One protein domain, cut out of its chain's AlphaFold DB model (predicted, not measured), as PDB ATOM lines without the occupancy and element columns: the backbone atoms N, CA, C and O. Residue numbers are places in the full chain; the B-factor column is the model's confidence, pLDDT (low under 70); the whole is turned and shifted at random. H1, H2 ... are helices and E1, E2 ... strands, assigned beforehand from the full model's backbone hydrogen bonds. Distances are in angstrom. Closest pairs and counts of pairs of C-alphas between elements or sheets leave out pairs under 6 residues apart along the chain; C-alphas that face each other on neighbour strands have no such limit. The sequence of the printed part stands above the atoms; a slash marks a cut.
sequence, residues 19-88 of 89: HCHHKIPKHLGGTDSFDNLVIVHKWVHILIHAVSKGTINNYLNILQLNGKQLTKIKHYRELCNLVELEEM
ATOM      1  N   HIS A  19      64.484 129.100  80.388       98.38
ATOM      2  CA  HIS A  19      65.826 129.008  79.833       98.38
ATOM      3  C   HIS A  19      66.388 127.623  80.136       98.38
ATOM      4  O   HIS A  19      66.297 127.142  81.268       98.38
ATOM      5  N   CYS A  20      66.974 126.987  79.123       97.94
ATOM      6  CA  CYS A  20      67.761 125.776  79.306       97.94
ATOM      7  C   CYS A  20      69.164 126.165  79.782       97.94
ATOM      8  O   CYS A  20      69.795 127.055  79.210       97.94
ATOM      9  N   HIS A  21      69.630 125.505  80.830       98.38
ATOM     10  CA  HIS A  21      70.924 125.719  81.448       98.38
ATOM     11  C   HIS A  21      71.709 124.409  81.438       98.38
ATOM     12  O   HIS A  21      71.242 123.394  81.960       98.38
ATOM     13  N   HIS A  22      72.915 124.443  80.875       98.69
ATOM     14  CA  HIS A  22      73.912 123.401  81.092       98.69
ATOM     15  C   HIS A  22      74.466 123.529  82.508       98.69
ATOM     16  O   HIS A  22      75.059 124.559  82.819       98.69
ATOM     17  N   LYS A  23      74.314 122.489  83.337       98.06
ATOM     18  CA  LYS A  23      74.885 122.450  84.693       98.06
ATOM     19  C   LYS A  23      76.401 122.619  84.630       98.06
ATOM     20  O   LYS A  23      76.947 123.464  85.322       98.06
ATOM     21  N   ILE A  24      77.054 121.840  83.765       98.19
ATOM     22  CA  ILE A  24      78.454 122.021  83.378       98.19
ATOM     23  C   ILE A  24      78.463 122.642  81.974       98.19
ATOM     24  O   ILE A  24      77.946 122.019  81.040       98.19
ATOM     25  N   PRO A  25      79.017 123.849  81.780       97.75
ATOM     26  CA  PRO A  25      79.139 124.480  80.468       97.75
ATOM     27  C   PRO A  25      79.955 123.654  79.462       97.75
ATOM     28  O   PRO A  25      80.915 122.975  79.823       97.75
ATOM     29  N   LYS A  26      79.648 123.790  78.163       97.44
ATOM     30  CA  LYS A  26      80.354 123.065  77.084       97.44
ATOM     31  C   LYS A  26      81.866 123.285  77.068       97.44
ATOM     32  O   LYS A  26      82.622 122.348  76.848       97.44
ATOM     33  N   HIS A  27      82.313 124.513  77.330       96.25
ATOM     34  CA  HIS A  27      83.742 124.838  77.355       96.25
ATOM     35  C   HIS A  27      84.487 124.199  78.542       96.25
ATOM     36  O   HIS A  27      85.711 124.135  78.515       96.25
ATOM     37  N   LEU A  28      83.759 123.697  79.549       97.19
ATOM     38  CA  LEU A  28      84.282 122.913  80.673       97.19
ATOM     39  C   LEU A  28      84.039 121.402  80.495       97.19
ATOM     40  O   LEU A  28      84.137 120.643  81.453       97.19
ATOM     41  N   GLY A  29      83.705 120.953  79.280       97.44
ATOM     42  CA  GLY A  29      83.478 119.537  78.969       97.44
ATOM     43  C   GLY A  29      82.038 119.055  79.158       97.44
ATOM     44  O   GLY A  29      81.776 117.861  79.026       97.44
ATOM     45  N   GLY A  30      81.089 119.951  79.441       97.88
ATOM     46  CA  GLY A  30      79.673 119.596  79.492       97.88
ATOM     47  C   GLY A  30      79.087 119.213  78.129       97.88
ATOM     48  O   GLY A  30      79.519 119.699  77.083       97.88
ATOM     49  N   THR A  31      78.057 118.367  78.138       98.06
ATOM     50  CA  THR A  31      77.383 117.860  76.929       98.06
ATOM     51  C   THR A  31      75.932 118.342  76.837       98.06
ATOM     52  O   THR A  31      75.401 118.931  77.777       98.06
ATOM     53  N   ASP A  32      75.266 118.064  75.713       97.69
ATOM     54  CA  ASP A  32      73.817 118.270  75.552       97.69
ATOM     55  C   ASP A  32      72.978 117.085  76.079       97.69
ATOM     56  O   ASP A  32      71.783 116.990  75.798       97.69
ATOM     57  N   SER A  33      73.586 116.163  76.837       97.38
ATOM     58  CA  SER A  33      72.857 115.065  77.472       97.38
ATOM     59  C   SER A  33      71.859 115.605  78.498       97.38
ATOM     60  O   SER A  33      72.132 116.560  79.225       97.38
ATOM     61  N   PHE A  34      70.682 114.980  78.571       94.94
ATOM     62  CA  PHE A  34      69.576 115.461  79.406       94.94
ATOM     63  C   PHE A  34      69.923 115.545  80.903       94.94
ATOM     64  O   PHE A  34      69.368 116.369  81.623       94.94
ATOM     65  N   ASP A  35      70.851 114.724  81.387       95.69
ATOM     66  CA  ASP A  35      71.365 114.756  82.758       95.69
ATOM     67  C   ASP A  35      72.219 116.002  83.065       95.69
ATOM     68  O   ASP A  35      72.245 116.445  84.220       95.69
ATOM     69  N   ASN A  36      72.844 116.610  82.052       98.31
ATOM     70  CA  ASN A  36      73.570 117.879  82.154       98.31
ATOM     71  C   ASN A  36      72.681 119.113  81.911       98.31
ATOM     72  O   ASN A  36      73.121 120.239  82.132       98.31
ATOM     73  N   LEU A  37      71.430 118.940  81.485       97.94
ATOM     74  CA  LEU A  37      70.517 120.046  81.196       97.94
ATOM     75  C   LEU A  37      69.477 120.221  82.302       97.94
ATOM     76  O   LEU A  37      68.937 119.254  82.839       97.94
ATOM     77  N   VAL A  38      69.161 121.474  82.628       98.25
ATOM     78  CA  VAL A  38      67.997 121.826  83.452       98.25
ATOM     79  C   VAL A  38      67.280 123.044  82.902       98.25
ATOM     80  O   VAL A  38      67.902 123.940  82.341       98.25
ATOM     81  N   ILE A  39      65.969 123.126  83.119       98.56
ATOM     82  CA  ILE A  39      65.217 124.360  82.877       98.56
ATOM     83  C   ILE A  39      65.159 125.225  84.134       98.56
ATOM     84  O   ILE A  39      64.915 124.750  85.250       98.56
ATOM     85  N   VAL A  40      65.364 126.522  83.950       98.75
ATOM     86  CA  VAL A  40      65.280 127.536  84.999       98.75
ATOM     87  C   VAL A  40      64.560 128.776  84.475       98.75
ATOM     88  O   VAL A  40      64.378 128.938  83.273       98.75
ATOM     89  N   HIS A  41      64.147 129.660  85.383       98.69
ATOM     90  CA  HIS A  41      63.641 130.976  85.004       98.69
ATOM     91  C   HIS A  41      64.770 131.809  84.373       98.69
ATOM     92  O   HIS A  41      65.905 131.753  84.852       98.69
ATOM     93  N   LYS A  42      64.486 132.635  83.364       98.50
ATOM     94  CA  LYS A  42      65.496 133.466  82.678       98.50
ATOM     95  C   LYS A  42      66.344 134.324  83.622       98.50
ATOM     96  O   LYS A  42      67.559 134.387  83.486       98.50
ATOM     97  N   TRP A  43      65.734 134.915  84.649       98.62
ATOM     98  CA  TRP A  43      66.462 135.691  85.666       98.62
ATOM     99  C   TRP A  43      67.337 134.832  86.579       98.62
ATOM    100  O   TRP A  43      68.419 135.258  86.967       98.62
ATOM    101  N   VAL A  44      66.905 133.604  86.879       98.62
ATOM    102  CA  VAL A  44      67.738 132.626  87.588       98.62
ATOM    103  C   VAL A  44      68.940 132.255  86.725       98.62
ATOM    104  O   VAL A  44      70.056 132.225  87.228       98.62
ATOM    105  N   HIS A  45      68.735 132.034  85.422       98.69
ATOM    106  CA  HIS A  45      69.826 131.753  84.491       98.69
ATOM    107  C   HIS A  45      70.851 132.894  84.441       98.69
ATOM    108  O   HIS A  45      72.052 132.641  84.486       98.69
ATOM    109  N   ILE A  46      70.380 134.147  84.412       98.31
ATOM    110  CA  ILE A  46      71.253 135.325  84.485       98.31
ATOM    111  C   ILE A  46      72.029 135.339  85.804       98.31
ATOM    112  O   ILE A  46      73.241 135.528  85.783       98.31
ATOM    113  N   LEU A  47      71.364 135.109  86.941       97.88
ATOM    114  CA  LEU A  47      72.021 135.101  88.249       97.88
ATOM    115  C   LEU A  47      73.089 133.999  88.368       97.88
ATOM    116  O   LEU A  47      74.143 134.246  88.949       97.88
ATOM    117  N   ILE A  48      72.856 132.811  87.798       98.00
ATOM    118  CA  ILE A  48      73.853 131.728  87.776       98.00
ATOM    119  C   ILE A  48      75.129 132.197  87.068       98.00
ATOM    120  O   ILE A  48      76.209 132.041  87.616       98.00
ATOM    121  N   HIS A  49      75.027 132.850  85.911       97.06
ATOM    122  CA  HIS A  49      76.207 133.249  85.127       97.06
ATOM    123  C   HIS A  49      76.758 134.643  85.448       97.06
ATOM    124  O   HIS A  49      77.775 135.055  84.894       97.06
ATOM    125  N   ALA A  50      76.100 135.407  86.320       96.00
ATOM    126  CA  ALA A  50      76.511 136.772  86.620       96.00
ATOM    127  C   ALA A  50      77.868 136.813  87.346       96.00
ATOM    128  O   ALA A  50      78.079 136.122  88.343       96.00
ATOM    129  N   VAL A  51      78.766 137.684  86.878       92.88
ATOM    130  CA  VAL A  51      80.074 137.961  87.508       92.88
ATOM    131  C   VAL A  51      80.152 139.359  88.127       92.88
ATOM    132  O   VAL A  51      80.943 139.606  89.029       92.88
ATOM    133  N   SER A  52      79.315 140.292  87.667       93.06
ATOM    134  CA  SER A  52      79.254 141.649  88.211       93.06
ATOM    135  C   SER A  52      78.435 141.680  89.499       93.06
ATOM    136  O   SER A  52      77.279 141.248  89.501       93.06
ATOM    137  N   LYS A  53      78.991 142.285  90.561       91.50
ATOM    138  CA  LYS A  53      78.285 142.545  91.832       91.50
ATOM    139  C   LYS A  53      76.951 143.263  91.615       91.50
ATOM    140  O   LYS A  53      75.953 142.890  92.219       91.50
ATOM    141  N   GLY A  54      76.904 144.244  90.708       95.06
ATOM    142  CA  GLY A  54      75.677 144.992  90.411       95.06
ATOM    143  C   GLY A  54      74.569 144.103  89.840       95.06
ATOM    144  O   GLY A  54      73.431 144.154  90.301       95.06
ATOM    145  N   THR A  55      74.912 143.230  88.887       95.94
ATOM    146  CA  THR A  55      73.962 142.272  88.300       95.94
ATOM    147  C   THR A  55      73.497 141.253  89.335       95.94
ATOM    148  O   THR A  55      72.301 140.985  89.429       95.94
ATOM    149  N   ILE A  56      74.423 140.718  90.134       95.25
ATOM    150  CA  ILE A  56      74.114 139.756  91.198       95.25
ATOM    151  C   ILE A  56      73.133 140.369  92.199       95.25
ATOM    152  O   ILE A  56      72.058 139.813  92.409       95.25
ATOM    153  N   ASN A  57      73.446 141.548  92.742       94.62
ATOM    154  CA  ASN A  57      72.603 142.215  93.735       94.62
ATOM    155  C   ASN A  57      71.218 142.560  93.175       94.62
ATOM    156  O   ASN A  57      70.213 142.345  93.850       94.62
ATOM    157  N   ASN A  58      71.144 143.031  91.925       97.25
ATOM    158  CA  ASN A  58      69.868 143.306  91.270       97.25
ATOM    159  C   ASN A  58      68.987 142.048  91.200       97.25
ATOM    160  O   ASN A  58      67.826 142.076  91.605       97.25
ATOM    161  N   TYR A  59      69.537 140.924  90.735       97.75
ATOM    162  CA  TYR A  59      68.749 139.702  90.587       97.75
ATOM    163  C   TYR A  59      68.476 138.981  91.909       97.75
ATOM    164  O   TYR A  59      67.417 138.368  92.027       97.75
ATOM    165  N   LEU A  60      69.341 139.098  92.919       95.94
ATOM    166  CA  LEU A  60      69.023 138.650  94.279       95.94
ATOM    167  C   LEU A  60      67.823 139.424  94.848       95.94
ATOM    168  O   LEU A  60      66.890 138.805  95.362       95.94
ATOM    169  N   ASN A  61      67.797 140.749  94.667       96.75
ATOM    170  CA  ASN A  61      66.690 141.596  95.113       96.75
ATOM    171  C   ASN A  61      65.383 141.324  94.357       96.75
ATOM    172  O   ASN A  61      64.315 141.367  94.958       96.75
ATOM    173  N   ILE A  62      65.444 141.036  93.056       97.62
ATOM    174  CA  ILE A  62      64.251 140.694  92.269       97.62
ATOM    175  C   ILE A  62      63.709 139.314  92.663       97.62
ATOM    176  O   ILE A  62      62.498 139.133  92.770       97.62
ATOM    177  N   LEU A  63      64.592 138.328  92.847       97.12
ATOM    178  CA  LEU A  63      64.191 136.932  93.022       97.12
ATOM    179  C   LEU A  63      63.816 136.568  94.462       97.12
ATOM    180  O   LEU A  63      63.097 135.586  94.634       97.12
ATOM    181  N   GLN A  64      64.298 137.311  95.469       97.00
ATOM    182  CA  GLN A  64      63.989 137.094  96.895       97.00
ATOM    183  C   GLN A  64      64.113 135.612  97.302       97.00
ATOM    184  O   GLN A  64      63.212 135.011  97.889       97.00
ATOM    185  N   LEU A  65      65.231 134.993  96.906       96.94
ATOM    186  CA  LEU A  65      65.459 133.560  97.068       96.94
ATOM    187  C   LEU A  65      65.632 133.185  98.543       96.94
ATOM    188  O   LEU A  65      66.356 133.844  99.286       96.94
ATOM    189  N   ASN A  66      65.041 132.064  98.948       96.81
ATOM    190  CA  ASN A  66      65.295 131.489 100.268       96.81
ATOM    191  C   ASN A  66      66.619 130.703 100.309       96.81
ATOM    192  O   ASN A  66      67.207 130.380  99.274       96.81
ATOM    193  N   GLY A  67      67.056 130.316 101.512       95.81
ATOM    194  CA  GLY A  67      68.325 129.605 101.710       95.81
ATOM    195  C   GLY A  67      68.488 128.346 100.849       95.81
ATOM    196  O   GLY A  67      69.525 128.170 100.220       95.81
ATOM    197  N   LYS A  68      67.445 127.511 100.714       96.94
ATOM    198  CA  LYS A  68      67.505 126.297  99.872       96.94
ATOM    199  C   LYS A  68      67.687 126.631  98.391       96.94
ATOM    200  O   LYS A  68      68.360 125.901  97.667       96.94
ATOM    201  N   GLN A  69      67.062 127.708  97.925       98.06
ATOM    202  CA  GLN A  69      67.190 128.171  96.544       98.06
ATOM    203  C   GLN A  69      68.579 128.777  96.295       98.06
ATOM    204  O   GLN A  69      69.177 128.501  95.258       98.06
ATOM    205  N   LEU A  70      69.129 129.518  97.262       97.00
ATOM    206  CA  LEU A  70      70.494 130.046  97.198       97.00
ATOM    207  C   LEU A  70      71.544 128.930  97.151       97.00
ATOM    208  O   LEU A  70      72.448 129.003  96.323       97.00
ATOM    209  N   THR A  71      71.390 127.858  97.934       96.00
ATOM    210  CA  THR A  71      72.275 126.679  97.851       96.00
ATOM    211  C   THR A  71      72.311 126.095  96.436       96.00
ATOM    212  O   THR A  71      73.375 125.741  95.939       96.00
ATOM    213  N   LYS A  72      71.167 126.041  95.740       97.31
ATOM    214  CA  LYS A  72      71.124 125.567  94.347       97.31
ATOM    215  C   LYS A  72      71.811 126.524  93.376       97.31
ATOM    216  O   LYS A  72      72.472 126.057  92.454       97.31
ATOM    217  N   ILE A  73      71.660 127.839  93.566       97.75
ATOM    218  CA  ILE A  73      72.388 128.836  92.767       97.75
ATOM    219  C   ILE A  73      73.893 128.636  92.933       97.75
ATOM    220  O   ILE A  73      74.588 128.542  91.928       97.75
ATOM    221  N   LYS A  74      74.381 128.533  94.176       95.88
ATOM    222  CA  LYS A  74      75.802 128.298  94.464       95.88
ATOM    223  C   LYS A  74      76.315 127.035  93.780       95.88
ATOM    224  O   LYS A  74      77.274 127.112  93.027       95.88
ATOM    225  N   HIS A  75      75.587 125.930  93.912       96.44
ATOM    226  CA  HIS A  75      75.953 124.679  93.255       96.44
ATOM    227  C   HIS A  75      76.070 124.811  91.725       96.44
ATOM    228  O   HIS A  75      77.036 124.341  91.131       96.44
ATOM    229  N   TYR A  76      75.123 125.481  91.057       97.62
ATOM    230  CA  TYR A  76      75.241 125.704  89.609       97.62
ATOM    231  C   TYR A  76      76.390 126.650  89.242       97.62
ATOM    232  O   TYR A  76      77.035 126.448  88.215       97.62
ATOM    233  N   ARG A  77      76.683 127.649  90.081       97.06
ATOM    234  CA  ARG A  77      77.840 128.541  89.907       97.06
ATOM    235  C   ARG A  77      79.165 127.790  90.030       97.06
ATOM    236  O   ARG A  77      80.024 127.970  89.174       97.06
ATOM    237  N   GLU A  78      79.292 126.904  91.015       95.56
ATOM    238  CA  GLU A  78      80.462 126.034  91.208       95.56
ATOM    239  C   GLU A  78      80.716 125.152  89.979       95.56
ATOM    240  O   GLU A  78      81.837 125.091  89.480       95.56
ATOM    241  N   LEU A  79      79.671 124.524  89.424       97.06
ATOM    242  CA  LEU A  79      79.788 123.707  88.206       97.06
ATOM    243  C   LEU A  79      80.157 124.527  86.958       97.06
ATOM    244  O   LEU A  79      80.718 123.991  86.001       97.06
ATOM    245  N   CYS A  80      79.872 125.830  86.974       96.69
ATOM    246  CA  CYS A  80      80.316 126.784  85.961       96.69
ATOM    247  C   CYS A  80      81.713 127.363  86.246       96.69
ATOM    248  O   CYS A  80      82.150 128.249  85.513       96.69
ATOM    249  N   ASN A  81      82.401 126.882  87.287       95.00
ATOM    250  CA  ASN A  81      83.686 127.395  87.761       95.00
ATOM    251  C   ASN A  81      83.650 128.903  88.093       95.00
ATOM    252  O   ASN A  81      84.582 129.649  87.789       95.00
ATOM    253  N   LEU A  82      82.541 129.363  88.680       91.31
ATOM    254  CA  LEU A  82      82.354 130.736  89.144       91.31
ATOM    255  C   LEU A  82      82.503 130.813  90.666       91.31
ATOM    256  O   LEU A  82      82.059 129.924  91.388       91.31
ATOM    257  N   VAL A  83      83.090 131.913  91.142       75.88
ATOM    258  CA  VAL A  83      83.355 132.156  92.569       75.88
ATOM    259  C   VAL A  83      82.062 132.317  93.383       75.88
ATOM    260  O   VAL A  83      81.009 132.717  92.853       75.88
ATOM    261  N   GLU A  84      82.156 131.997  94.677       66.50
ATOM    262  CA  GLU A  84      81.047 132.013  95.631       66.50
ATOM    263  C   GLU A  84      80.417 133.402  95.805       66.50
ATOM    264  O   GLU A  84      81.079 134.437  95.797       66.50
ATOM    265  N   LEU A  85      79.097 133.414  96.019       67.62
ATOM    266  CA  LEU A  85      78.333 134.640  96.276       67.62
ATOM    267  C   LEU A  85      78.708 135.312  97.611       67.62
ATOM    268  O   LEU A  85      78.472 136.505  97.761       67.62
ATOM    269  N   GLU A  86      79.281 134.572  98.565       58.59
ATOM    270  CA  GLU A  86      79.654 135.092  99.891       58.59
ATOM    271  C   GLU A  86      80.889 135.998  99.863       58.59
ATOM    272  O   GLU A  86      81.002 136.884 100.699       58.59
ATOM    273  N   GLU A  87      81.759 135.883  98.856       51.47
ATOM    274  CA  GLU A  87      82.899 136.800  98.683       51.47
ATOM    275  C   GLU A  87      82.478 138.177  98.118       51.47
ATOM    276  O   GLU A  87      83.304 139.053  97.832       51.47
ATOM    277  N   MET A  88      81.174 138.378  97.894       50.81
ATOM    278  CA  MET A  88      80.637 139.519  97.153       50.81
ATOM    279  C   MET A  88      79.666 140.397  97.953       50.81
ATOM    280  O   MET A  88      79.342 141.478  97.445       50.81
TER     281      MET A  88
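Overview. This is residues 19 to 88 of the 89 residues of the protein "HNHc domain-containing protein" of Enterococcus mundtii CRL35 (UniProt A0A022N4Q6). Helix H1 is the middle of the model, with H2 and H3 packed on it and the small E1-E2 hairpin beside it. The loop of residues 23 to 36 makes one end, H2 the other. The 70 printed residues hold two antiparallel strands, then four helices: mostly helix, compact, radius of gyration of the C-alphas 11.8 A, spans 32 by 21 by 19 A.

Along the chain. E1, residues 19 to 22, begins at C-alpha (65.826, 129.008, 79.833); E2 is 37 to 41. H1 is 42 to 49; H2, 53 to 63, 15.2 A; H3, 67 to 79, 18.7 A; H4, 85 to 88, ends at C-alpha (80.637, 139.519, 97.153).

Arrangement. In hairpin E1-E2, N 21 and O 38 are 2.8 A apart, within hydrogen-bond range. H1 touches H2, closest C-alphas Leu 47 and Ile 56, 5.9 A, opposite ways at 36 degrees, only just steep: a helical hairpin. H3 touches H1 with residues 73 to 77 alone, closest C-alphas Arg 77 and Ile 48, 5.5 A. H4 is close but not clearly touching H2 and H3. H1, H2 and H3 have every O i to N i+4 pair within range; H4 is too short for one.

Size, cuts and confidence. The printed part has no cut. The E1 to E2 link is long. Residues 84 to 88 are under 70 in pLDDT.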